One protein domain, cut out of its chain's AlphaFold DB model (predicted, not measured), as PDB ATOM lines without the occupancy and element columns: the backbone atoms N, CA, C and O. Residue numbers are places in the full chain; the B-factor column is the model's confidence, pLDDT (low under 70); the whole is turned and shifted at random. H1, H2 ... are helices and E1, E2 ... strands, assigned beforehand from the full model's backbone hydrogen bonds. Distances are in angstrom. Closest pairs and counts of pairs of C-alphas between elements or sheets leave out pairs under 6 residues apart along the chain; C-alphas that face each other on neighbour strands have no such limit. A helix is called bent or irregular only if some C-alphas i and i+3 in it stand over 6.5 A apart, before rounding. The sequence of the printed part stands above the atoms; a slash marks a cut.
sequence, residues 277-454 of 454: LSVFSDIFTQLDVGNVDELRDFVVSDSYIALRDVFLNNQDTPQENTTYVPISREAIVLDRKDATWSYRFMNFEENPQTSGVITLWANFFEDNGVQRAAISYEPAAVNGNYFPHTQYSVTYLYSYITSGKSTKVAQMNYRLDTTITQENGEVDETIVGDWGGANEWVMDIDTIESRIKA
ATOM      1  N   LEU A 277      16.715 -52.493  -8.061       98.12
ATOM      2  CA  LEU A 277      16.870 -53.438  -6.954       98.12
ATOM      3  C   LEU A 277      17.176 -54.864  -7.443       98.12
ATOM      4  O   LEU A 277      17.938 -55.588  -6.798       98.12
ATOM      5  N   SER A 278      16.645 -55.259  -8.606       98.12
ATOM      6  CA  SER A 278      16.911 -56.575  -9.199       98.12
ATOM      7  C   SER A 278      18.379 -56.788  -9.585       98.12
ATOM      8  O   SER A 278      18.854 -57.920  -9.551       98.12
ATOM      9  N   VAL A 279      19.131 -55.715  -9.870       98.62
ATOM     10  CA  VAL A 279      20.584 -55.797 -10.112       98.62
ATOM     11  C   VAL A 279      21.322 -56.295  -8.866       98.62
ATOM     12  O   VAL A 279      22.355 -56.948  -8.991       98.62
ATOM     13  N   PHE A 280      20.788 -56.031  -7.668       98.56
ATOM     14  CA  PHE A 280      21.445 -56.320  -6.393       98.56
ATOM     15  C   PHE A 280      20.885 -57.553  -5.658       98.56
ATOM     16  O   PHE A 280      21.384 -57.891  -4.584       98.56
ATOM     17  N   SER A 281      19.871 -58.248  -6.188       96.31
ATOM     18  CA  SER A 281      19.179 -59.330  -5.458       96.31
ATOM     19  C   SER A 281      20.114 -60.459  -5.015       96.31
ATOM     20  O   SER A 281      20.073 -60.917  -3.868       96.31
ATOM     21  N   ASP A 282      20.981 -60.891  -5.927       97.81
ATOM     22  CA  ASP A 282      21.870 -62.027  -5.698       97.81
ATOM     23  C   ASP A 282      22.992 -61.645  -4.732       97.81
ATOM     24  O   ASP A 282      23.295 -62.407  -3.813       97.81
ATOM     25  N   ILE A 283      23.554 -60.438  -4.874       98.44
ATOM     26  CA  ILE A 283      24.604 -59.958  -3.972       98.44
ATOM     27  C   ILE A 283      24.061 -59.719  -2.560       98.44
ATOM     28  O   ILE A 283      24.710 -60.126  -1.603       98.44
ATOM     29  N   PHE A 284      22.840 -59.195  -2.394       98.12
ATOM     30  CA  PHE A 284      22.209 -59.115  -1.071       98.12
ATOM     31  C   PHE A 284      22.091 -60.492  -0.407       98.12
ATOM     32  O   PHE A 284      22.409 -60.626   0.770       98.12
ATOM     33  N   THR A 285      21.730 -61.534  -1.164       97.31
ATOM     34  CA  THR A 285      21.646 -62.910  -0.635       97.31
ATOM     35  C   THR A 285      22.999 -63.418  -0.122       97.31
ATOM     36  O   THR A 285      23.058 -64.134   0.879       97.31
ATOM     37  N   GLN A 286      24.099 -63.052  -0.788       97.88
ATOM     38  CA  GLN A 286      25.455 -63.391  -0.341       97.88
ATOM     39  C   GLN A 286      25.856 -62.599   0.910       97.88
ATOM     40  O   GLN A 286      26.421 -63.151   1.857       97.88
ATOM     41  N   LEU A 287      25.525 -61.311   0.943       97.06
ATOM     42  CA  LEU A 287      25.848 -60.426   2.058       97.06
ATOM     43  C   LEU A 287      25.065 -60.770   3.333       97.06
ATOM     44  O   LEU A 287      25.629 -60.673   4.423       97.06
ATOM     45  N   ASP A 288      23.830 -61.264   3.210       94.38
ATOM     46  CA  ASP A 288      23.005 -61.727   4.338       94.38
ATOM     47  C   ASP A 288      23.649 -62.889   5.112       94.38
ATOM     48  O   ASP A 288      23.417 -63.060   6.310       94.38
ATOM     49  N   VAL A 289      24.486 -63.693   4.444       94.69
ATOM     50  CA  VAL A 289      25.256 -64.782   5.071       94.69
ATOM     51  C   VAL A 289      26.708 -64.390   5.373       94.69
ATOM     52  O   VAL A 289      27.514 -65.247   5.739       94.69
ATOM     53  N   GLY A 290      27.042 -63.102   5.245       92.44
ATOM     54  CA  GLY A 290      28.358 -62.537   5.551       92.44
ATOM     55  C   GLY A 290      29.420 -62.739   4.468       92.44
ATOM     56  O   GLY A 290      30.605 -62.555   4.744       92.44
ATOM     57  N   ASN A 291      29.036 -63.125   3.246       95.56
ATOM     58  CA  ASN A 291      29.974 -63.378   2.149       95.56
ATOM     59  C   ASN A 291      30.353 -62.076   1.413       95.56
ATOM     60  O   ASN A 291      29.933 -61.830   0.284       95.56
ATOM     61  N   VAL A 292      31.141 -61.225   2.078       95.19
ATOM     62  CA  VAL A 292      31.601 -59.923   1.549       95.19
ATOM     63  C   VAL A 292      32.490 -60.083   0.307       95.19
ATOM     64  O   VAL A 292      32.498 -59.213  -0.559       95.19
ATOM     65  N   ASP A 293      33.187 -61.216   0.176       95.62
ATOM     66  CA  ASP A 293      34.081 -61.542  -0.943       95.62
ATOM     67  C   ASP A 293      33.420 -61.455  -2.328       95.62
ATOM     68  O   ASP A 293      34.086 -61.102  -3.306       95.62
ATOM     69  N   GLU A 294      32.112 -61.713  -2.414       97.44
ATOM     70  CA  GLU A 294      31.337 -61.665  -3.664       97.44
ATOM     71  C   GLU A 294      31.230 -60.246  -4.242       97.44
ATOM     72  O   GLU A 294      30.995 -60.070  -5.439       97.44
ATOM     73  N   LEU A 295      31.482 -59.210  -3.431       97.56
ATOM     74  CA  LEU A 295      31.533 -57.830  -3.914       97.56
ATOM     75  C   LEU A 295      32.651 -57.605  -4.943       97.56
ATOM     76  O   LEU A 295      32.509 -56.704  -5.770       97.56
ATOM     77  N   ARG A 296      33.736 -58.405  -4.933       95.62
ATOM     78  CA  ARG A 296      34.817 -58.294  -5.939       95.62
ATOM     79  C   ARG A 296      34.294 -58.522  -7.344       95.62
ATOM     80  O   ARG A 296      34.537 -57.709  -8.228       95.62
ATOM     81  N   ASP A 297      33.581 -59.625  -7.536       96.19
ATOM     82  CA  ASP A 297      33.092 -60.012  -8.856       96.19
ATOM     83  C   ASP A 297      31.870 -59.169  -9.239       96.19
ATOM     84  O   ASP A 297      31.704 -58.795 -10.402       96.19
ATOM     85  N   PHE A 298      31.055 -58.783  -8.253       98.38
ATOM     86  CA  PHE A 298      29.886 -57.943  -8.480       98.38
ATOM     87  C   PHE A 298      30.235 -56.519  -8.944       98.38
ATOM     88  O   PHE A 298      29.646 -56.045  -9.917       98.38
ATOM     89  N   VAL A 299      31.207 -55.840  -8.314       97.75
ATOM     90  CA  VAL A 299      31.531 -54.423  -8.610       97.75
ATOM     91  C   VAL A 299      32.094 -54.204 -10.021       97.75
ATOM     92  O   VAL A 299      32.094 -53.085 -10.527       97.75
ATOM     93  N   VAL A 300      32.564 -55.263 -10.681       96.62
ATOM     94  CA  VAL A 300      33.040 -55.224 -12.074       96.62
ATOM     95  C   VAL A 300      32.089 -55.913 -13.053       96.62
ATOM     96  O   VAL A 300      32.417 -56.041 -14.232       96.62
ATOM     97  N   SER A 301      30.926 -56.371 -12.586       98.25
ATOM     98  CA  SER A 301      29.928 -57.014 -13.440       98.25
ATOM     99  C   SER A 301      29.322 -56.030 -14.444       98.25
ATOM    100  O   SER A 301      29.152 -54.844 -14.154       98.25
ATOM    101  N   ASP A 302      28.939 -56.532 -15.621       98.31
ATOM    102  CA  ASP A 302      28.346 -55.703 -16.677       98.31
ATOM    103  C   ASP A 302      27.073 -54.982 -16.200       98.31
ATOM    104  O   ASP A 302      26.855 -53.826 -16.550       98.31
ATOM    105  N   SER A 303      26.245 -55.636 -15.375       98.06
ATOM    106  CA  SER A 303      25.012 -55.052 -14.830       98.06
ATOM    107  C   SER A 303      25.293 -53.916 -13.848       98.06
ATOM    108  O   SER A 303      24.666 -52.860 -13.944       98.06
ATOM    109  N   TYR A 304      26.260 -54.096 -12.943       98.31
ATOM    110  CA  TYR A 304      26.678 -53.048 -12.017       98.31
ATOM    111  C   TYR A 304      27.265 -51.845 -12.762       98.31
ATOM    112  O   TYR A 304      26.875 -50.705 -12.515       98.31
ATOM    113  N   ILE A 305      28.180 -52.096 -13.704       97.88
ATOM    114  CA  ILE A 305      28.844 -51.050 -14.488       97.88
ATOM    115  C   ILE A 305      27.834 -50.282 -15.343       97.88
ATOM    116  O   ILE A 305      27.870 -49.053 -15.357       97.88
ATOM    117  N   ALA A 306      26.903 -50.979 -16.001       98.06
ATOM    118  CA  ALA A 306      25.855 -50.341 -16.791       98.06
ATOM    119  C   ALA A 306      24.978 -49.418 -15.934       98.06
ATOM    120  O   ALA A 306      24.736 -48.279 -16.330       98.06
ATOM    121  N   LEU A 307      24.554 -49.872 -14.748       98.00
ATOM    122  CA  LEU A 307      23.766 -49.049 -13.829       98.00
ATOM    123  C   LEU A 307      24.577 -47.862 -13.294       98.00
ATOM    124  O   LEU A 307      24.091 -46.735 -13.290       98.00
ATOM    125  N   ARG A 308      25.830 -48.083 -12.887       97.44
ATOM    126  CA  ARG A 308      26.728 -47.010 -12.436       97.44
ATOM    127  C   ARG A 308      26.881 -45.930 -13.499       97.44
ATOM    128  O   ARG A 308      26.878 -44.745 -13.172       97.44
ATOM    129  N   ASP A 309      27.001 -46.331 -14.759       96.81
ATOM    130  CA  ASP A 309      27.221 -45.420 -15.877       96.81
ATOM    131  C   ASP A 309      25.998 -44.551 -16.209       96.81
ATOM    132  O   ASP A 309      26.174 -43.495 -16.824       96.81
ATOM    133  N   VAL A 310      24.792 -44.924 -15.761       97.12
ATOM    134  CA  VAL A 310      23.609 -44.043 -15.782       97.12
ATOM    135  C   VAL A 310      23.879 -42.802 -14.928       97.12
ATOM    136  O   VAL A 310      23.785 -41.675 -15.414       97.12
ATOM    137  N   PHE A 311      24.304 -43.003 -13.680       96.62
ATOM    138  CA  PHE A 311      24.590 -41.921 -12.734       96.62
ATOM    139  C   PHE A 311      25.871 -41.163 -13.096       96.62
ATOM    140  O   PHE A 311      25.865 -39.940 -13.212       96.62
ATOM    141  N   LEU A 312      26.957 -41.888 -13.379       95.81
ATOM    142  CA  LEU A 312      28.271 -41.311 -13.690       95.81
ATOM    143  C   LEU A 312      28.212 -40.346 -14.883       95.81
ATOM    144  O   LEU A 312      28.892 -39.320 -14.887       95.81
ATOM    145  N   ASN A 313      27.401 -40.668 -15.896       95.00
ATOM    146  CA  ASN A 313      27.258 -39.855 -17.105       95.00
ATOM    147  C   ASN A 313      26.061 -38.895 -17.060       95.00
ATOM    148  O   ASN A 313      25.748 -38.283 -18.083       95.00
ATOM    149  N   ASN A 314      25.395 -38.762 -15.908       94.19
ATOM    150  CA  ASN A 314      24.207 -37.930 -15.732       94.19
ATOM    151  C   ASN A 314      23.120 -38.218 -16.788       94.19
ATOM    152  O   ASN A 314      22.570 -37.299 -17.404       94.19
ATOM    153  N   GLN A 315      22.878 -39.506 -17.057       95.75
ATOM    154  CA  GLN A 315      21.794 -39.947 -17.931       95.75
ATOM    155  C   GLN A 315      20.445 -39.681 -17.256       95.75
ATOM    156  O   GLN A 315      20.348 -39.653 -16.030       95.75
ATOM    157  N   ASP A 316      19.418 -39.477 -18.075       94.81
ATOM    158  CA  ASP A 316      18.054 -39.274 -17.597       94.81
ATOM    159  C   ASP A 316      17.523 -40.559 -16.944       94.81
ATOM    160  O   ASP A 316      17.626 -41.644 -17.524       94.81
ATOM    161  N   THR A 317      17.003 -40.442 -15.725       96.25
ATOM    162  CA  THR A 317      16.484 -41.558 -14.929       96.25
ATOM    163  C   THR A 317      15.491 -41.039 -13.879       96.25
ATOM    164  O   THR A 317      15.690 -39.936 -13.368       96.25
ATOM    165  N   PRO A 318      14.440 -41.805 -13.522       97.38
ATOM    166  CA  PRO A 318      13.548 -41.453 -12.417       97.38
ATOM    167  C   PRO A 318      14.231 -41.494 -11.042       97.38
ATOM    168  O   PRO A 318      13.738 -40.892 -10.090       97.38
ATOM    169  N   GLN A 319      15.343 -42.219 -10.900       97.62
ATOM    170  CA  GLN A 319      16.085 -42.245  -9.642       97.62
ATOM    171  C   GLN A 319      16.878 -40.948  -9.450       97.62
ATOM    172  O   GLN A 319      17.517 -40.464 -10.383       97.62
ATOM    173  N   GLU A 320      16.902 -40.407  -8.234       95.00
ATOM    174  CA  GLU A 320      17.730 -39.250  -7.918       95.00
ATOM    175  C   GLU A 320      19.194 -39.486  -8.301       95.00
ATOM    176  O   GLU A 320      19.825 -40.472  -7.906       95.00
ATOM    177  N   ASN A 321      19.739 -38.558  -9.086       88.38
ATOM    178  CA  ASN A 321      21.073 -38.693  -9.641       88.38
ATOM    179  C   ASN A 321      22.121 -38.101  -8.692       88.38
ATOM    180  O   ASN A 321      22.424 -36.905  -8.725       88.38
ATOM    181  N   THR A 322      22.657 -38.950  -7.818       91.81
ATOM    182  CA  THR A 322      23.716 -38.605  -6.867       91.81
ATOM    183  C   THR A 322      24.997 -39.390  -7.159       91.81
ATOM    184  O   THR A 322      25.005 -40.414  -7.838       91.81
ATOM    185  N   THR A 323      26.129 -38.913  -6.635       93.75
ATOM    186  CA  THR A 323      27.414 -39.626  -6.765       93.75
ATOM    187  C   THR A 323      27.463 -40.911  -5.935       93.75
ATOM    188  O   THR A 323      28.153 -41.855  -6.312       93.75
ATOM    189  N   TYR A 324      26.751 -40.945  -4.812       96.94
ATOM    190  CA  TYR A 324      26.659 -42.091  -3.915       96.94
ATOM    191  C   TYR A 324      25.193 -42.464  -3.821       96.94
ATOM    192  O   TYR A 324      24.406 -41.699  -3.263       96.94
ATOM    193  N   VAL A 325      24.841 -43.595  -4.423       97.56
ATOM    194  CA  VAL A 325      23.457 -44.022  -4.612       97.56
ATOM    195  C   VAL A 325      23.180 -45.177  -3.650       97.56
ATOM    196  O   VAL A 325      23.642 -46.292  -3.914       97.56
ATOM    197  N   PRO A 326      22.470 -44.937  -2.532       97.75
ATOM    198  CA  PRO A 326      22.050 -46.001  -1.635       97.75
ATOM    199  C   PRO A 326      21.056 -46.913  -2.345       97.75
ATOM    200  O   PRO A 326      20.227 -46.455  -3.133       97.75
ATOM    201  N   ILE A 327      21.131 -48.198  -2.027       98.12
ATOM    202  CA  ILE A 327      20.244 -49.260  -2.478       98.12
ATOM    203  C   ILE A 327      19.894 -50.084  -1.241       98.12
ATOM    204  O   ILE A 327      20.778 -50.628  -0.573       98.12
ATOM    205  N   SER A 328      18.605 -50.177  -0.929       96.06
ATOM    206  CA  SER A 328      18.091 -50.918   0.226       96.06
ATOM    207  C   SER A 328      16.811 -51.669  -0.136       96.06
ATOM    208  O   SER A 328      16.196 -51.425  -1.176       96.06
ATOM    209  N   ARG A 329      16.434 -52.652   0.688       96.25
ATOM    210  CA  ARG A 329      15.318 -53.573   0.397       96.25
ATOM    211  C   ARG A 329      14.028 -53.194   1.112       96.25
ATOM    212  O   ARG A 329      13.002 -53.825   0.881       96.25
ATOM    213  N   GLU A 330      14.084 -52.215   2.007       95.06
ATOM    214  CA  GLU A 330      12.991 -51.909   2.922       95.06
ATOM    215  C   GLU A 330      12.049 -50.833   2.379       95.06
ATOM    216  O   GLU A 330      10.839 -51.043   2.381       95.06
ATOM    217  N   ALA A 331      12.574 -49.700   1.907       95.44
ATOM    218  CA  ALA A 331      11.756 -48.613   1.374       95.44
ATOM    219  C   ALA A 331      12.481 -47.738   0.361       95.44
ATOM    220  O   ALA A 331      13.705 -47.577   0.382       95.44
ATOM    221  N   ILE A 332      11.655 -47.109  -0.467       97.38
ATOM    222  CA  ILE A 332      12.016 -45.952  -1.272       97.38
ATOM    223  C   ILE A 332      11.360 -44.698  -0.695       97.38
ATOM    224  O   ILE A 332      10.310 -44.775  -0.059       97.38
ATOM    225  N   VAL A 333      11.983 -43.552  -0.932       97.00
ATOM    226  CA  VAL A 333      11.380 -42.228  -0.779       97.00
ATOM    227  C   VAL A 333      11.057 -41.724  -2.176       97.00
ATOM    228  O   VAL A 333      11.880 -41.852  -3.083       97.00
ATOM    229  N   LEU A 334       9.837 -41.231  -2.345       97.81
ATOM    230  CA  LEU A 334       9.307 -40.665  -3.577       97.81
ATOM    231  C   LEU A 334       9.162 -39.165  -3.366       97.81
ATOM    232  O   LEU A 334       8.531 -38.745  -2.398       97.81
ATOM    233  N   ASP A 335       9.718 -38.385  -4.281       96.31
ATOM    234  CA  ASP A 335       9.774 -36.931  -4.203       96.31
ATOM    235  C   ASP A 335       9.174 -36.322  -5.471       96.31
ATOM    236  O   ASP A 335       9.495 -36.729  -6.592       96.31
ATOM    237  N   ARG A 336       8.297 -35.333  -5.301       95.25
ATOM    238  CA  ARG A 336       7.608 -34.638  -6.386       95.25
ATOM    239  C   ARG A 336       8.168 -33.240  -6.580       95.25
ATOM    240  O   ARG A 336       8.274 -32.444  -5.648       95.25
ATOM    241  N   LYS A 337       8.426 -32.887  -7.838       94.00
ATOM    242  CA  LYS A 337       8.757 -31.526  -8.259       94.00
ATOM    243  C   LYS A 337       8.078 -31.202  -9.583       94.00
ATOM    244  O   LYS A 337       8.300 -31.886 -10.574       94.00
ATOM    245  N   ASP A 338       7.273 -30.139  -9.604       87.56
ATOM    246  CA  ASP A 338       6.574 -29.661 -10.808       87.56
ATOM    247  C   ASP A 338       5.794 -30.786 -11.540       87.56
ATOM    248  O   ASP A 338       5.888 -30.926 -12.758       87.56
ATOM    249  N   ALA A 339       5.055 -31.614 -10.783       85.50
ATOM    250  CA  ALA A 339       4.305 -32.799 -11.248       85.50
ATOM    251  C   ALA A 339       5.148 -33.942 -11.856       85.50
ATOM    252  O   ALA A 339       4.605 -34.899 -12.403       85.50
ATOM    253  N   THR A 340       6.474 -33.869 -11.739       95.81
ATOM    254  CA  THR A 340       7.388 -34.971 -12.053       95.81
ATOM    255  C   THR A 340       7.845 -35.622 -10.756       95.81
ATOM    256  O   THR A 340       8.203 -34.931  -9.801       95.81
ATOM    257  N   TRP A 341       7.842 -36.946 -10.732       97.94
ATOM    258  CA  TRP A 341       8.310 -37.742  -9.612       97.94
ATOM    259  C   TRP A 341       9.728 -38.246  -9.852       97.94
ATOM    260  O   TRP A 341      10.088 -38.645 -10.963       97.94
ATOM    261  N   SER A 342      10.505 -38.249  -8.779       98.31
ATOM    262  CA  SER A 342      11.753 -38.985  -8.645       98.31
ATOM    263  C   SER A 342      11.700 -39.878  -7.414       98.31
ATOM    264  O   SER A 342      10.814 -39.746  -6.568       98.31
ATOM    265  N   TYR A 343      12.651 -40.798  -7.293       98.38
ATOM    266  CA  TYR A 343      12.772 -41.615  -6.092       98.38
ATOM    267  C   TYR A 343      14.222 -41.867  -5.703       98.38
ATOM    268  O   TYR A 343      15.149 -41.743  -6.504       98.38
ATOM    269  N   ARG A 344      14.409 -42.327  -4.473       98.06
ATOM    270  CA  ARG A 344      15.673 -42.863  -3.962       98.06
ATOM    271  C   ARG A 344      15.394 -43.978  -2.967       98.06
ATOM    272  O   ARG A 344      14.320 -44.026  -2.379       98.06
ATOM    273  N   PHE A 345      16.351 -44.868  -2.746       97.75
ATOM    274  CA  PHE A 345      16.259 -45.799  -1.622       97.75
ATOM    275  C   PHE A 345      16.652 -45.090  -0.326       97.75
ATOM    276  O   PHE A 345      17.491 -44.185  -0.341       97.75
ATOM    277  N   MET A 346      16.069 -45.517   0.794       95.06
ATOM    278  CA  MET A 346      16.514 -45.048   2.107       95.06
ATOM    279  C   MET A 346      17.933 -45.539   2.387       95.06
ATOM    280  O   MET A 346      18.247 -46.711   2.144       95.06
ATOM    281  N   ASN A 347      18.770 -44.651   2.916       94.25
ATOM    282  CA  ASN A 347      20.084 -45.022   3.432       94.25
ATOM    283  C   ASN A 347      19.986 -45.572   4.870       94.25
ATOM    284  O   ASN A 347      18.900 -45.674   5.450       94.25
ATOM    285  N   PHE A 348      21.128 -45.945   5.448       92.12
ATOM    286  CA  PHE A 348      21.168 -46.543   6.779       92.12
ATOM    287  C   PHE A 348      20.727 -45.568   7.886       92.12
ATOM    288  O   PHE A 348      20.017 -45.970   8.805       92.12
ATOM    289  N   GLU A 349      21.097 -44.286   7.800       89.81
ATOM    290  CA  GLU A 349      20.703 -43.262   8.780       89.81
ATOM    291  C   GLU A 349      19.185 -43.035   8.793       89.81
ATOM    292  O   GLU A 349      18.584 -42.855   9.853       89.81
ATOM    293  N   GLU A 350      18.556 -43.084   7.619       90.62
ATOM    294  CA  GLU A 350      17.111 -42.914   7.448       90.62
ATOM    295  C   GLU A 350      16.310 -44.149   7.871       90.62
ATOM    296  O   GLU A 350      15.169 -44.020   8.318       90.62
ATOM    297  N   ASN A 351      16.897 -45.345   7.762       90.50
ATOM    298  CA  ASN A 351      16.284 -46.587   8.222       90.50
ATOM    299  C   ASN A 351      17.285 -47.512   8.947       90.50
ATOM    300  O   ASN A 351      17.674 -48.546   8.400       90.50
ATOM    301  N   PRO A 352      17.631 -47.231  10.218       88.75
ATOM    302  CA  PRO A 352      18.628 -48.013  10.961       88.75
ATOM    303  C   PRO A 352      18.230 -49.469  11.251       88.75
ATOM    304  O   PRO A 352      19.050 -50.257  11.715       88.75
ATOM    305  N   GLN A 353      16.961 -49.828  11.030       88.44
ATOM    306  CA  GLN A 353      16.455 -51.203  11.152       88.44
ATOM    307  C   GLN A 353      16.604 -52.009   9.849       88.44
ATOM    308  O   GLN A 353      16.099 -53.127   9.760       88.44
ATOM    309  N   THR A 354      17.254 -51.442   8.829       92.94
ATOM    310  CA  THR A 354      17.564 -52.122   7.567       92.94
ATOM    311  C   THR A 354      18.366 -53.408   7.782       92.94
ATOM    312  O   THR A 354      19.201 -53.519   8.682       92.94
ATOM    313  N   SER A 355      18.131 -54.382   6.904       93.69
ATOM    314  CA  SER A 355      18.913 -55.620   6.829       93.69
ATOM    315  C   SER A 355      20.289 -55.400   6.183       93.69
ATOM    316  O   SER A 355      21.114 -56.310   6.157       93.69
ATOM    317  N   GLY A 356      20.531 -54.202   5.652       95.56
ATOM    318  CA  GLY A 356      21.799 -53.757   5.100       95.56
ATOM    319  C   GLY A 356      21.599 -52.887   3.862       95.56
ATOM    320  O   GLY A 356      20.642 -53.069   3.105       95.56
ATOM    321  N   VAL A 357      22.525 -51.958   3.646       98.06
ATOM    322  CA  VAL A 357      22.489 -50.980   2.552       98.06
ATOM    323  C   VAL A 357      23.722 -51.160   1.686       98.06
ATOM    324  O   VAL A 357      24.845 -51.173   2.183       98.06
ATOM    325  N   ILE A 358      23.517 -51.294   0.379       98.62
ATOM    326  CA  ILE A 358      24.597 -51.219  -0.604       98.62
ATOM    327  C   ILE A 358      24.607 -49.802  -1.161       98.62
ATOM    328  O   ILE A 358      23.569 -49.303  -1.575       98.62
ATOM    329  N   THR A 359      25.770 -49.169  -1.243       98.50
ATOM    330  CA  THR A 359      25.918 -47.875  -1.909       98.50
ATOM    331  C   THR A 359      26.740 -48.045  -3.178       98.50
ATOM    332  O   THR A 359      27.907 -48.443  -3.144       98.50
ATOM    333  N   LEU A 360      26.127 -47.730  -4.317       98.12
ATOM    334  CA  LEU A 360      26.794 -47.643  -5.613       98.12
ATOM    335  C   LEU A 360      27.563 -46.321  -5.705       98.12
ATOM    336  O   LEU A 360      27.029 -45.272  -5.344       98.12
ATOM    337  N   TRP A 361      28.811 -46.358  -6.186       97.81
ATOM    338  CA  TRP A 361      29.630 -45.153  -6.331       97.81
ATOM    339  C   TRP A 361      29.784 -44.790  -7.810       97.81
ATOM    340  O   TRP A 361      30.395 -45.512  -8.599       97.81
ATOM    341  N   ALA A 362      29.242 -43.633  -8.174       95.88
ATOM    342  CA  ALA A 362      29.233 -43.072  -9.520       95.88
ATOM    343  C   ALA A 362      30.202 -41.882  -9.661       95.88
ATOM    344  O   ALA A 362      29.949 -40.927 -10.392       95.88
ATOM    345  N   ASN A 363      31.319 -41.902  -8.933       92.50
ATOM    346  CA  ASN A 363      32.337 -40.858  -9.001       92.50
ATOM    347  C   ASN A 363      33.295 -41.075 -10.182       92.50
ATOM    348  O   ASN A 363      33.831 -42.165 -10.386       92.50
ATOM    349  N   PHE A 364      33.582 -40.006 -10.927       91.00
ATOM    350  CA  PHE A 364      34.573 -40.055 -11.999       91.00
ATOM    351  C   PHE A 364      35.987 -40.123 -11.416       91.00
ATOM    352  O   PHE A 364      36.458 -39.181 -10.773       91.00
ATOM    353  N   PHE A 365      36.663 -41.249 -11.635       90.88
ATOM    354  CA  PHE A 365      38.045 -41.456 -11.227       90.88
ATOM    355  C   PHE A 365      38.689 -42.479 -12.157       90.88
ATOM    356  O   PHE A 365      38.363 -43.663 -12.107       90.88
ATOM    357  N   GLU A 366      39.654 -42.045 -12.962       89.19
ATOM    358  CA  GLU A 366      40.399 -42.932 -13.851       89.19
ATOM    359  C   GLU A 366      41.784 -43.265 -13.301       89.19
ATOM    360  O   GLU A 366      42.526 -42.385 -12.859       89.19
ATOM    361  N   ASP A 367      42.177 -44.528 -13.438       82.25
ATOM    362  CA  ASP A 367      43.564 -44.952 -13.329       82.25
ATOM    363  C   ASP A 367      44.068 -45.447 -14.681       82.25
ATOM    364  O   ASP A 367      43.543 -46.410 -15.238       82.25
ATOM    365  N   ASN A 368      45.113 -44.811 -15.216       81.56
ATOM    366  CA  ASN A 368      45.678 -45.155 -16.528       81.56
ATOM    367  C   ASN A 368      44.629 -45.240 -17.659       81.56
ATOM    368  O   ASN A 368      44.742 -46.083 -18.548       81.56
ATOM    369  N   GLY A 369      43.623 -44.360 -17.629       83.00
ATOM    370  CA  GLY A 369      42.543 -44.316 -18.621       83.00
ATOM    371  C   GLY A 369      41.457 -45.378 -18.430       83.00
ATOM    372  O   GLY A 369      40.669 -45.600 -19.345       83.00
ATOM    373  N   VAL A 370      41.422 -46.055 -17.276       85.69
ATOM    374  CA  VAL A 370      40.353 -46.985 -16.888       85.69
ATOM    375  C   VAL A 370      39.580 -46.385 -15.719       85.69
ATOM    376  O   VAL A 370      40.156 -46.125 -14.664       85.69
ATOM    377  N   GLN A 371      38.276 -46.179 -15.895       92.88
ATOM    378  CA  GLN A 371      37.383 -45.718 -14.832       92.88
ATOM    379  C   GLN A 371      37.306 -46.758 -13.704       92.88
ATOM    380  O   GLN A 371      36.986 -47.926 -13.942       92.88
ATOM    381  N   ARG A 372      37.567 -46.323 -12.467       93.44
ATOM    382  CA  ARG A 372      37.437 -47.149 -11.261       93.44
ATOM    383  C   ARG A 372      35.998 -47.601 -11.064       93.44
ATOM    384  O   ARG A 372      35.048 -46.873 -11.367       93.44
ATOM    385  N   ALA A 373      35.851 -48.788 -10.493       95.38
ATOM    386  CA  ALA A 373      34.583 -49.273  -9.974       95.38
ATOM    387  C   ALA A 373      34.698 -49.398  -8.455       95.38
ATOM    388  O   ALA A 373      35.692 -49.934  -7.962       95.38
ATOM    389  N   ALA A 374      33.732 -48.858  -7.721       97.50
ATOM    390  CA  ALA A 374      33.746 -48.861  -6.268       97.50
ATOM    391  C   ALA A 374      32.334 -49.034  -5.722       97.50
ATOM    392  O   ALA A 374      31.394 -48.482  -6.277       97.50
ATOM    393  N   ILE A 375      32.193 -49.780  -4.636       98.44
ATOM    394  CA  ILE A 375      30.918 -50.060  -3.980       98.44
ATOM    395  C   ILE A 375      31.146 -50.107  -2.476       98.44
ATOM    396  O   ILE A 375      32.224 -50.512  -2.037       98.44
ATOM    397  N   SER A 376      30.149 -49.733  -1.682       98.38
ATOM    398  CA  SER A 376      30.176 -49.993  -0.244       98.38
ATOM    399  C   SER A 376      28.948 -50.755   0.232       98.38
ATOM    400  O   SER A 376      27.914 -50.774  -0.433       98.38
ATOM    401  N   TYR A 377      29.092 -51.425   1.368       98.44
ATOM    402  CA  TYR A 377      28.050 -52.184   2.034       98.44
ATOM    403  C   TYR A 377      28.091 -51.926   3.539       98.44
ATOM    404  O   TYR A 377      29.126 -52.104   4.183       98.44
ATOM    405  N   GLU A 378      26.945 -51.542   4.084       97.56
ATOM    406  CA  GLU A 378      26.684 -51.356   5.507       97.56
ATOM    407  C   GLU A 378      25.731 -52.481   5.955       97.56
ATOM    408  O   GLU A 378      24.571 -52.482   5.535       97.56
ATOM    409  N   PRO A 379      26.184 -53.484   6.731       96.00
ATOM    410  CA  PRO A 379      25.331 -54.571   7.204       96.00
ATOM    411  C   PRO A 379      24.340 -54.102   8.272       96.00
ATOM    412  O   PRO A 379      24.515 -53.050   8.880       96.00
ATOM    413  N   ALA A 380      23.329 -54.930   8.547       94.38
ATOM    414  CA  ALA A 380      22.360 -54.688   9.614       94.38
ATOM    415  C   ALA A 380      23.009 -54.339  10.968       94.38
ATOM    416  O   ALA A 380      24.030 -54.910  11.366       94.38
ATOM    417  N   ALA A 381      22.337 -53.459  11.714       90.88
ATOM    418  CA  ALA A 381      22.728 -53.034  13.054       90.88
ATOM    419  C   ALA A 381      22.953 -54.220  14.015       90.88
ATOM    420  O   ALA A 381      22.113 -55.119  14.159       90.88
ATOM    421  N   VAL A 382      24.062 -54.198  14.759       86.62
ATOM    422  CA  VAL A 382      24.406 -55.273  15.698       86.62
ATOM    423  C   VAL A 382      23.501 -55.201  16.930       86.62
ATOM    424  O   VAL A 382      23.535 -54.247  17.710       86.62
ATOM    425  N   ASN A 383      22.686 -56.241  17.138       84.00
ATOM    426  CA  ASN A 383      21.669 -56.290  18.201       84.00
ATOM    427  C   ASN A 383      20.708 -55.080  18.179       84.00
ATOM    428  O   ASN A 383      20.254 -54.641  19.236       84.00
ATOM    429  N   GLY A 384      20.430 -54.527  16.991       80.69
ATOM    430  CA  GLY A 384      19.553 -53.365  16.817       80.69
ATOM    431  C   GLY A 384      20.159 -52.025  17.247       80.69
ATOM    432  O   GLY A 384      19.442 -51.027  17.267       80.69
ATOM    433  N   ASN A 385      21.451 -51.982  17.590       86.00
ATOM    434  CA  ASN A 385      22.157 -50.743  17.912       86.00
ATOM    435  C   ASN A 385      22.922 -50.247  16.688       86.00
ATOM    436  O   ASN A 385      23.631 -51.024  16.053       86.00
ATOM    437  N   TYR A 386      22.811 -48.947  16.406       86.81
ATOM    438  CA  TYR A 386      23.550 -48.305  15.317       86.81
ATOM    439  C   TYR A 386      25.068 -48.480  15.480       86.81
ATOM    440  O   TYR A 386      25.770 -48.756  14.518       86.81
ATOM    441  N   PHE A 387      25.571 -48.370  16.713       90.88
ATOM    442  CA  PHE A 387      26.988 -48.544  17.022       90.88
ATOM    443  C   PHE A 387      27.282 -49.910  17.675       90.88
ATOM    444  O   PHE A 387      26.485 -50.373  18.498       90.88
ATOM    445  N   PRO A 388      28.449 -50.528  17.393       92.44
ATOM    446  CA  PRO A 388      29.432 -50.107  16.394       92.44
ATOM    447  C   PRO A 388      28.881 -50.245  14.966       92.44
ATOM    448  O   PRO A 388      28.269 -51.258  14.631       92.44
ATOM    449  N   HIS A 389      29.115 -49.225  14.140       94.12
ATOM    450  CA  HIS A 389      28.651 -49.173  12.756       94.12
ATOM    451  C   HIS A 389      29.761 -49.646  11.829       94.12
ATOM    452  O   HIS A 389      30.858 -49.093  11.866       94.12
ATOM    453  N   THR A 390      29.501 -50.670  11.021       95.25
ATOM    454  CA  THR A 390      30.505 -51.245  10.114       95.25
ATOM    455  C   THR A 390      30.200 -50.842   8.678       95.25
ATOM    456  O   THR A 390      29.054 -50.903   8.255       95.25
ATOM    457  N   GLN A 391      31.225 -50.500   7.904       97.19
ATOM    458  CA  GLN A 391      31.123 -50.316   6.459       97.19
ATOM    459  C   GLN A 391      32.261 -51.060   5.760       97.19
ATOM    460  O   GLN A 391      33.432 -50.875   6.091       97.19
ATOM    461  N   TYR A 392      31.915 -51.858   4.754       98.00
ATOM    462  CA  TYR A 392      32.860 -52.455   3.816       98.00
ATOM    463  C   TYR A 392      32.868 -51.630   2.536       98.00
ATOM    464  O   TYR A 392      31.808 -51.400   1.966       98.00
ATOM    465  N   SER A 393      34.030 -51.200   2.054       98.06
ATOM    466  CA  SER A 393      34.166 -50.500   0.771       98.06
ATOM    467  C   SER A 393      35.122 -51.272  -0.125       98.06
ATOM    468  O   SER A 393      36.267 -51.519   0.241       98.06
ATOM    469  N   VAL A 394      34.658 -51.668  -1.305       97.88
ATOM    470  CA  VAL A 394      35.444 -52.409  -2.289       97.88
ATOM    471  C   VAL A 394      35.730 -51.493  -3.459       97.88
ATOM    472  O   VAL A 394      34.810 -50.949  -4.063       97.88
ATOM    473  N   THR A 395      37.006 -51.338  -3.802       96.62
ATOM    474  CA  THR A 395      37.433 -50.567  -4.973       96.62
ATOM    475  C   THR A 395      38.262 -51.442  -5.904       96.62
ATOM    476  O   THR A 395      39.255 -52.037  -5.485       96.62
ATOM    477  N   TYR A 396      37.895 -51.471  -7.183       95.25
ATOM    478  CA  TYR A 396      38.719 -51.988  -8.269       95.25
ATOM    479  C   TYR A 396      39.541 -50.843  -8.869       95.25
ATOM    480  O   TYR A 396      38.994 -49.928  -9.495       95.25
ATOM    481  N   LEU A 397      40.857 -50.867  -8.639       93.19
ATOM    482  CA  LEU A 397      41.765 -49.774  -8.999       93.19
ATOM    483  C   LEU A 397      43.125 -50.264  -9.498       93.19
ATOM    484  O   LEU A 397      43.528 -51.404  -9.259       93.19
ATOM    485  N   TYR A 398      43.870 -49.373 -10.154       90.25
ATOM    486  CA  TYR A 398      45.248 -49.649 -10.547       90.25
ATOM    487  C   TYR A 398      46.195 -49.287  -9.403       90.25
ATOM    488  O   TYR A 398      46.359 -48.115  -9.055       90.25
ATOM    489  N   SER A 399      46.860 -50.280  -8.819       86.62
ATOM    490  CA  SER A 399      47.775 -50.049  -7.698       86.62
ATOM    491  C   SER A 399      49.015 -50.942  -7.767       86.62
ATOM    492  O   SER A 399      49.087 -51.892  -8.552       86.62
ATOM    493  N   TYR A 400      50.038 -50.607  -6.976       84.44
ATOM    494  CA  TYR A 400      51.253 -51.414  -6.876       84.44
ATOM    495  C   TYR A 400      51.047 -52.584  -5.920       84.44
ATOM    496  O   TYR A 400      50.840 -52.378  -4.726       84.44
ATOM    497  N   ILE A 401      51.250 -53.796  -6.425       81.94
ATOM    498  CA  ILE A 401      51.276 -55.022  -5.629       81.94
ATOM    499  C   ILE A 401      52.703 -55.556  -5.501       81.94
ATOM    500  O   ILE A 401      53.563 -55.296  -6.351       81.94
ATOM    501  N   THR A 402      52.977 -56.306  -4.437       76.06
ATOM    502  CA  THR A 402      54.297 -56.911  -4.220       76.06
ATOM    503  C   THR A 402      54.361 -58.264  -4.911       76.06
ATOM    504  O   THR A 402      53.867 -59.233  -4.377       76.06
ATOM    505  N   SER A 403      55.005 -58.369  -6.069       67.31
ATOM    506  CA  SER A 403      55.223 -59.640  -6.764       67.31
ATOM    507  C   SER A 403      56.573 -60.268  -6.379       67.31
ATOM    508  O   SER A 403      57.642 -59.676  -6.573       67.31
ATOM    509  N   GLY A 404      56.557 -61.494  -5.844       66.31
ATOM    510  CA  GLY A 404      57.771 -62.264  -5.532       66.31
ATOM    511  C   GLY A 404      58.623 -61.680  -4.388       66.31
ATOM    512  O   GLY A 404      58.098 -61.203  -3.389       66.31
ATOM    513  N   LYS A 405      59.964 -61.734  -4.505       61.31
ATOM    514  CA  LYS A 405      60.927 -61.268  -3.473       61.31
ATOM    515  C   LYS A 405      61.081 -59.732  -3.437       61.31
ATOM    516  O   LYS A 405      62.209 -59.242  -3.495       61.31
ATOM    517  N   SER A 406      59.970 -58.998  -3.351       68.19
ATOM    518  CA  SER A 406      59.898 -57.530  -3.189       68.19
ATOM    519  C   SER A 406      59.847 -56.671  -4.466       68.19
ATOM    520  O   SER A 406      60.142 -55.475  -4.401       68.19
ATOM    521  N   THR A 407      59.450 -57.213  -5.622       75.44
ATOM    522  CA  THR A 407      59.242 -56.389  -6.829       75.44
ATOM    523  C   THR A 407      57.856 -55.756  -6.796       75.44
ATOM    524  O   THR A 407      56.865 -56.467  -6.699       75.44
ATOM    525  N   LYS A 408      57.753 -54.430  -6.925       80.81
ATOM    526  CA  LYS A 408      56.452 -53.763  -7.070       80.81
ATOM    527  C   LYS A 408      56.010 -53.781  -8.530       80.81
ATOM    528  O   LYS A 408      56.717 -53.250  -9.384       80.81
ATOM    529  N   VAL A 409      54.850 -54.371  -8.804       82.69
ATOM    530  CA  VAL A 409      54.228 -54.403 -10.136       82.69
ATOM    531  C   VAL A 409      52.904 -53.666 -10.051       82.69
ATOM    532  O   VAL A 409      52.113 -53.931  -9.152       82.69
ATOM    533  N   ALA A 410      52.681 -52.719 -10.955       84.25
ATOM    534  CA  ALA A 410      51.415 -52.011 -11.022       84.25
ATOM    535  C   ALA A 410      50.441 -52.784 -11.919       84.25
ATOM    536  O   ALA A 410      50.777 -53.125 -13.056       84.25
ATOM    537  N   GLN A 411      49.259 -53.082 -11.395       89.00
ATOM    538  CA  GLN A 411      48.184 -53.750 -12.124       89.00
ATOM    539  C   GLN A 411      46.832 -53.386 -11.510       89.00
ATOM    540  O   GLN A 411      46.776 -52.877 -10.391       89.00
ATOM    541  N   MET A 412      45.750 -53.688 -12.226       90.25
ATOM    542  CA  MET A 412      44.420 -53.643 -11.630       90.25
ATOM    543  C   MET A 412      44.292 -54.724 -10.555       90.25
ATOM    544  O   MET A 412      44.684 -55.869 -10.777       90.25
ATOM    545  N   ASN A 413      43.764 -54.349  -9.397       92.94
ATOM    546  CA  ASN A 413      43.484 -55.242  -8.277       92.94
ATOM    547  C   ASN A 413      42.359 -54.664  -7.411       92.94
ATOM    548  O   ASN A 413      41.880 -53.553  -7.652       92.94
ATOM    549  N   TYR A 414      41.936 -55.439  -6.416       95.50
ATOM    550  CA  TYR A 414      40.924 -55.023  -5.458       95.50
ATOM    551  C   TYR A 414      41.560 -54.507  -4.171       95.50
ATOM    552  O   TYR A 414      42.564 -55.034  -3.682       95.50
ATOM    553  N   ARG A 415      40.919 -53.491  -3.606       95.56
ATOM    554  CA  ARG A 415      41.134 -53.015  -2.245       95.56
ATOM    555  C   ARG A 415      39.825 -53.157  -1.479       95.56
ATOM    556  O   ARG A 415      38.791 -52.743  -1.999       95.56
ATOM    557  N   LEU A 416      39.895 -53.723  -0.279       96.81
ATOM    558  CA  LEU A 416      38.808 -53.739   0.695       96.81
ATOM    559  C   LEU A 416      39.180 -52.814   1.852       96.81
ATOM    560  O   LEU A 416      40.204 -53.020   2.497       96.81
ATOM    561  N   ASP A 417      38.330 -51.838   2.125       96.94
ATOM    562  CA  ASP A 417      38.394 -50.985   3.304       96.94
ATOM    563  C   ASP A 417      37.275 -51.394   4.259       96.94
ATOM    564  O   ASP A 417      36.114 -51.467   3.860       96.94
ATOM    565  N   THR A 418      37.617 -51.698   5.508       97.25
ATOM    566  CA  THR A 418      36.647 -51.947   6.578       97.25
ATOM    567  C   THR A 418      36.749 -50.819   7.584       97.25
ATOM    568  O   THR A 418      37.804 -50.628   8.185       97.25
ATOM    569  N   THR A 419      35.654 -50.091   7.764       96.88
ATOM    570  CA  THR A 419      35.542 -48.985   8.714       96.88
ATOM    571  C   THR A 419      34.566 -49.380   9.811       96.88
ATOM    572  O   THR A 419      33.442 -49.777   9.511       96.88
ATOM    573  N   ILE A 420      34.978 -49.265  11.072       95.62
ATOM    574  CA  ILE A 420      34.123 -49.488  12.239       95.62
ATOM    575  C   ILE A 420      34.054 -48.184  13.026       95.62
ATOM    576  O   ILE A 420      35.049 -47.740  13.587       95.62
ATOM    577  N   THR A 421      32.875 -47.569  13.072       94.38
ATOM    578  CA  THR A 421      32.630 -46.354  13.855       94.38
ATOM    579  C   THR A 421      32.019 -46.727  15.200       94.38
ATOM    580  O   THR A 421      31.016 -47.438  15.258       94.38
ATOM    581  N   GLN A 422      32.609 -46.247  16.287       94.06
ATOM    582  CA  GLN A 422      32.155 -46.452  17.660       94.06
ATOM    583  C   GLN A 422      31.229 -45.308  18.112       94.06
ATOM    584  O   GLN A 422      31.234 -44.215  17.546       94.06
ATOM    585  N   GLU A 423      30.468 -45.515  19.192       92.69
ATOM    586  CA  GLU A 423      29.526 -44.509  19.730       92.69
ATOM    587  C   GLU A 423      30.215 -43.207  20.187       92.69
ATOM    588  O   GLU A 423      29.637 -42.123  20.132       92.69
ATOM    589  N   ASN A 424      31.477 -43.288  20.616       92.94
ATOM    590  CA  ASN A 424      32.295 -42.131  21.001       92.94
ATOM    591  C   ASN A 424      32.859 -41.349  19.790       92.94
ATOM    592  O   ASN A 424      33.575 -40.367  19.999       92.94
ATOM    593  N   GLY A 425      32.560 -41.778  18.556       90.94
ATOM    594  CA  GLY A 425      33.089 -41.219  17.311       90.94
ATOM    595  C   GLY A 425      34.489 -41.713  16.926       90.94
ATOM    596  O   GLY A 425      35.065 -41.193  15.974       90.94
ATOM    597  N   GLU A 426      35.058 -42.674  17.659       93.25
ATOM    598  CA  GLU A 426      36.301 -43.357  17.286       93.25
ATOM    599  C   GLU A 426      36.066 -44.233  16.052       93.25
ATOM    600  O   GLU A 426      35.001 -44.837  15.909       93.25
ATOM    601  N   VAL A 427      37.038 -44.259  15.142       92.94
ATOM    602  CA  VAL A 427      36.936 -44.967  13.865       92.94
ATOM    603  C   VAL A 427      38.138 -45.885  13.727       92.94
ATOM    604  O   VAL A 427      39.256 -45.395  13.583       92.94
ATOM    605  N   ASP A 428      37.884 -47.191  13.727       93.00
ATOM    606  CA  ASP A 428      38.882 -48.211  13.418       93.00
ATOM    607  C   ASP A 428      38.831 -48.489  11.902       93.00
ATOM    608  O   ASP A 428      37.765 -48.797  11.357       93.00
ATOM    609  N   GLU A 429      39.962 -48.379  11.201       94.38
ATOM    610  CA  GLU A 429      40.044 -48.634   9.753       94.38
ATOM    611  C   GLU A 429      41.118 -49.682   9.422       94.38
ATOM    612  O   GLU A 429      42.308 -49.516   9.724       94.38
ATOM    613  N   THR A 430      40.692 -50.744   8.734       94.69
ATOM    614  CA  THR A 430      41.562 -51.794   8.196       94.69
ATOM    615  C   THR A 430      41.467 -51.817   6.676       94.69
ATOM    616  O   THR A 430      40.381 -51.912   6.106       94.69
ATOM    617  N   ILE A 431      42.623 -51.796   6.014       94.38
ATOM    618  CA  ILE A 431      42.749 -51.867   4.557       94.38
ATOM    619  C   ILE A 431      43.376 -53.201   4.164       94.38
ATOM    620  O   ILE A 431      44.466 -53.539   4.630       94.38
ATOM    621  N   VAL A 432      42.742 -53.909   3.234       94.19
ATOM    622  CA  VAL A 432      43.297 -55.081   2.554       94.19
ATOM    623  C   VAL A 432      43.571 -54.729   1.094       94.19
ATOM    624  O   VAL A 432      42.648 -54.428   0.339       94.19
ATOM    625  N   GLY A 433      44.839 -54.735   0.682       92.44
ATOM    626  CA  GLY A 433      45.239 -54.484  -0.707       92.44
ATOM    627  C   GLY A 433      45.625 -55.762  -1.446       92.44
ATOM    628  O   GLY A 433      46.066 -56.721  -0.822       92.44
ATOM    629  N   ASP A 434      45.480 -55.763  -2.778       92.38
ATOM    630  CA  ASP A 434      45.499 -56.992  -3.599       92.38
ATOM    631  C   ASP A 434      44.523 -58.050  -3.053       92.38
ATOM    632  O   ASP A 434      44.846 -59.234  -3.003       92.38
ATOM    633  N   TRP A 435      43.350 -57.607  -2.587       94.19
ATOM    634  CA  TRP A 435      42.370 -58.444  -1.895       94.19
ATOM    635  C   TRP A 435      41.839 -59.560  -2.804       94.19
ATOM    636  O   TRP A 435      41.388 -59.305  -3.925       94.19
ATOM    637  N   GLY A 436      41.920 -60.807  -2.332       90.75
ATOM    638  CA  GLY A 436      41.668 -62.019  -3.122       90.75
ATOM    639  C   GLY A 436      42.797 -62.391  -4.095       90.75
ATOM    640  O   GLY A 436      42.689 -63.379  -4.825       90.75
ATOM    641  N   GLY A 437      43.877 -61.610  -4.130       90.06
ATOM    642  CA  GLY A 437      45.042 -61.790  -4.987       90.06
ATOM    643  C   GLY A 437      46.169 -62.593  -4.332       90.06
ATOM    644  O   GLY A 437      46.169 -62.907  -3.145       90.06
ATOM    645  N   ALA A 438      47.184 -62.939  -5.126       87.94
ATOM    646  CA  ALA A 438      48.307 -63.758  -4.658       87.94
ATOM    647  C   ALA A 438      49.250 -63.025  -3.685       87.94
ATOM    648  O   ALA A 438      50.089 -63.675  -3.057       87.94
ATOM    649  N   ASN A 439      49.163 -61.695  -3.599       88.75
ATOM    650  CA  ASN A 439      50.058 -60.861  -2.798       88.75
ATOM    651  C   ASN A 439      49.276 -59.944  -1.851       88.75
ATOM    652  O   ASN A 439      49.707 -58.815  -1.591       88.75
ATOM    653  N   GLU A 440      48.141 -60.447  -1.360       90.94
ATOM    654  CA  GLU A 440      47.281 -59.776  -0.394       90.94
ATOM    655  C   GLU A 440      48.074 -59.281   0.825       90.94
ATOM    656  O   GLU A 440      48.954 -59.973   1.356       90.94
ATOM    657  N   TRP A 441      47.773 -58.065   1.270       88.62
ATOM    658  CA  TRP A 441      48.369 -57.462   2.458       88.62
ATOM    659  C   TRP A 441      47.322 -56.700   3.262       88.62
ATOM    660  O   TRP A 441      46.374 -56.170   2.694       88.62
ATOM    661  N   VAL A 442      47.533 -56.610   4.575       89.69
ATOM    662  CA  VAL A 442      46.637 -55.926   5.519       89.69
ATOM    663  C   VAL A 442      47.368 -54.756   6.180       89.69
ATOM    664  O   VAL A 442      48.558 -54.865   6.500       89.69
ATOM    665  N   MET A 443      46.672 -53.639   6.371       86.00
ATOM    666  CA  MET A 443      47.153 -52.441   7.056       86.00
ATOM    667  C   MET A 443      46.082 -51.919   8.017       86.00
ATOM    668  O   MET A 443      45.002 -51.550   7.571       86.00
ATOM    669  N   ASP A 444      46.424 -51.820   9.302       82.00
ATOM    670  CA  ASP A 444      45.586 -51.180  10.326       82.00
ATOM    671  C   ASP A 444      46.032 -49.725  10.533       82.00
ATOM    672  O   ASP A 444      47.207 -49.465  10.846       82.00
ATOM    673  N   ILE A 445      45.120 -48.767  10.356       70.88
ATOM    674  CA  ILE A 445      45.453 -47.333  10.322       70.88
ATOM    675  C   ILE A 445      45.754 -46.757  11.716       70.88
ATOM    676  O   ILE A 445      46.659 -45.922  11.837       70.88
ATOM    677  N   ASP A 446      45.163 -47.293  12.788       63.78
ATOM    678  CA  ASP A 446      45.455 -46.880  14.179       63.78
ATOM    679  C   ASP A 446      46.933 -47.074  14.555       63.78
ATOM    680  O   ASP A 446      47.550 -46.328  15.332       63.78
ATOM    681  N   THR A 447      47.564 -48.067  13.926       48.41
ATOM    682  CA  THR A 447      48.979 -48.391  14.132       48.41
ATOM    683  C   THR A 447      49.909 -47.385  13.440       48.41
ATOM    684  O   THR A 447      51.086 -47.281  13.792       48.41
ATOM    685  N   ILE A 448      49.422 -46.625  12.455       48.66
ATOM    686  CA  ILE A 448      50.219 -45.634  11.721       48.66
ATOM    687  C   ILE A 448      50.178 -44.281  12.420       48.66
ATOM    688  O   ILE A 448      51.237 -43.682  12.603       48.66
ATOM    689  N   GLU A 449      49.016 -43.811  12.879       47.09
ATOM    690  CA  GLU A 449      48.951 -42.549  13.625       47.09
ATOM    691  C   GLU A 449      49.810 -42.587  14.894       47.09
ATOM    692  O   GLU A 449      50.523 -41.628  15.192       47.09
ATOM    693  N   SER A 450      49.817 -43.723  15.596       46.91
ATOM    694  CA  SER A 450      50.676 -43.948  16.763       46.91
ATOM    695  C   SER A 450      52.174 -44.010  16.421       46.91
ATOM    696  O   SER A 450      52.995 -43.638  17.254       46.91
ATOM    697  N   ARG A 451      52.547 -44.415  15.197       43.03
ATOM    698  CA  ARG A 451      53.940 -44.441  14.696       43.03
ATOM    699  C   ARG A 451      54.400 -43.138  14.041       43.03
ATOM    700  O   ARG A 451      55.599 -42.927  13.934       43.03
ATOM    701  N   ILE A 452      53.478 -42.299  13.574       46.47
ATOM    702  CA  ILE A 452      53.767 -40.958  13.041       46.47
ATOM    703  C   ILE A 452      53.818 -39.926  14.181       46.47
ATOM    704  O   ILE A 452      54.541 -38.935  14.078       46.47
ATOM    705  N   LYS A 453      53.080 -40.154  15.278       43.75
ATOM    706  CA  LYS A 453      53.092 -39.314  16.491       43.75
ATOM    707  C   LYS A 453      54.169 -39.710  17.527       43.75
ATOM    708  O   LYS A 453      54.341 -38.961  18.489       43.75
ATOM    709  N   ALA A 454      54.872 -40.834  17.354       39.00
ATOM    710  CA  ALA A 454      56.014 -41.278  18.175       39.00
ATOM    711  C   ALA A 454      57.346 -41.001  17.470       39.00
ATOM    712  O   ALA A 454      58.318 -40.650  18.181       39.00
TER     713      ALA A 454
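What this domain is: This is residues 277 to 454 of the 454 residues of the protein "TPR repeat-containing protein" of Butyrivibrio hungatei (UniProt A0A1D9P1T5). A twisted antiparallel sheet of seven strands is covered on part of one face by three short helices, H1, H2 and H3. A separate hairpin, E2 and E3, makes one end of the long axis, and the bent hairpin E6 and E7 makes the other, while residues 448 to 454 stick out. The printed part has 178 residues in the order H1 H2 H3 E1 E2 E3 E4 E5 E6 E7 E8 E9 H4; the large sheet runs E1 E4 E5 E6 E7 E8 E9. The class is mixed, helices and strands. The whole is compact, with a radius of gyration of the C-alphas of 17.9 A, and elongated, spanning 62 by 41 by 32 A.

How they stand to each other: H1, residues 281 to 288, and H2, residues 292 to 298, form a helical hairpin and touch, the closest C-alphas being those of Ile 283 and Glu 294, 7.0 A apart. With H3, residues 302 to 312, they make two layers, helices on one face of a sheet. That sheet holds E1 (324 to 327), E4 (356 to 361), E5 (373 to 379), E6 (389 to 403), E7 (407 to 421), E8 (427 to 433) and E9 (441 to 444). H2 is over E6 at a height of 8.2 A. E2 (331 to 337) and E3 (340 to 345) pair as N 333 and O 344, 2.8 A; E3 comes closest to E1 at the C-alphas of Phe 345 and Ile 327, 5.3 A. In the large sheet, pairs within hydrogen-bond range include N 325 and O 360 at 2.9 A for E1 and E4, N 359 and O 376 at 2.8 A for E4 and E5, N 375 and O 394 at 2.9 A for E5 and E6, N 393 and O 417 at 2.8 A for E6 and E7, N 418 and O 430 at 2.8 A for E7 and E8, and N 431 and O 443 at 2.9 A for E8 and E9. E4 to E9 form a meander, each strand the antiparallel neighbour of the one before. H4, residues 446 to 452, only grazes the sheet with residues 446 to 447. Every O i to N i+4 pair is within hydrogen-bond range in H1, against 1 of 3 in H2, with 3 of 4 O i to N i+3 pairs, 6 of 7 in H3 and 2 of 3 in H4.

Where its parts are: H1 begins at C-alpha 281, (19.179, -59.330, -5.458). H3 is 14.7 A long, E2 19.8 A and E5 20.2 A. E6, 34.6 A, bends by 85 degrees at residue 398; E7, 35.2 A, bends by 89 degrees at residue 411. H4 ends at C-alpha 452, (53.767, -40.958, 13.041).

The domain as a whole: The C-alphas farthest apart are those of Ala 339 and Lys 405, 63.9 A. The printed part has no cut. The links H3 to E1 and E4 to E5 are long. The mean pLDDT of the printed part is 90.5; residues 403 to 406 and 446 to 454 are under 70.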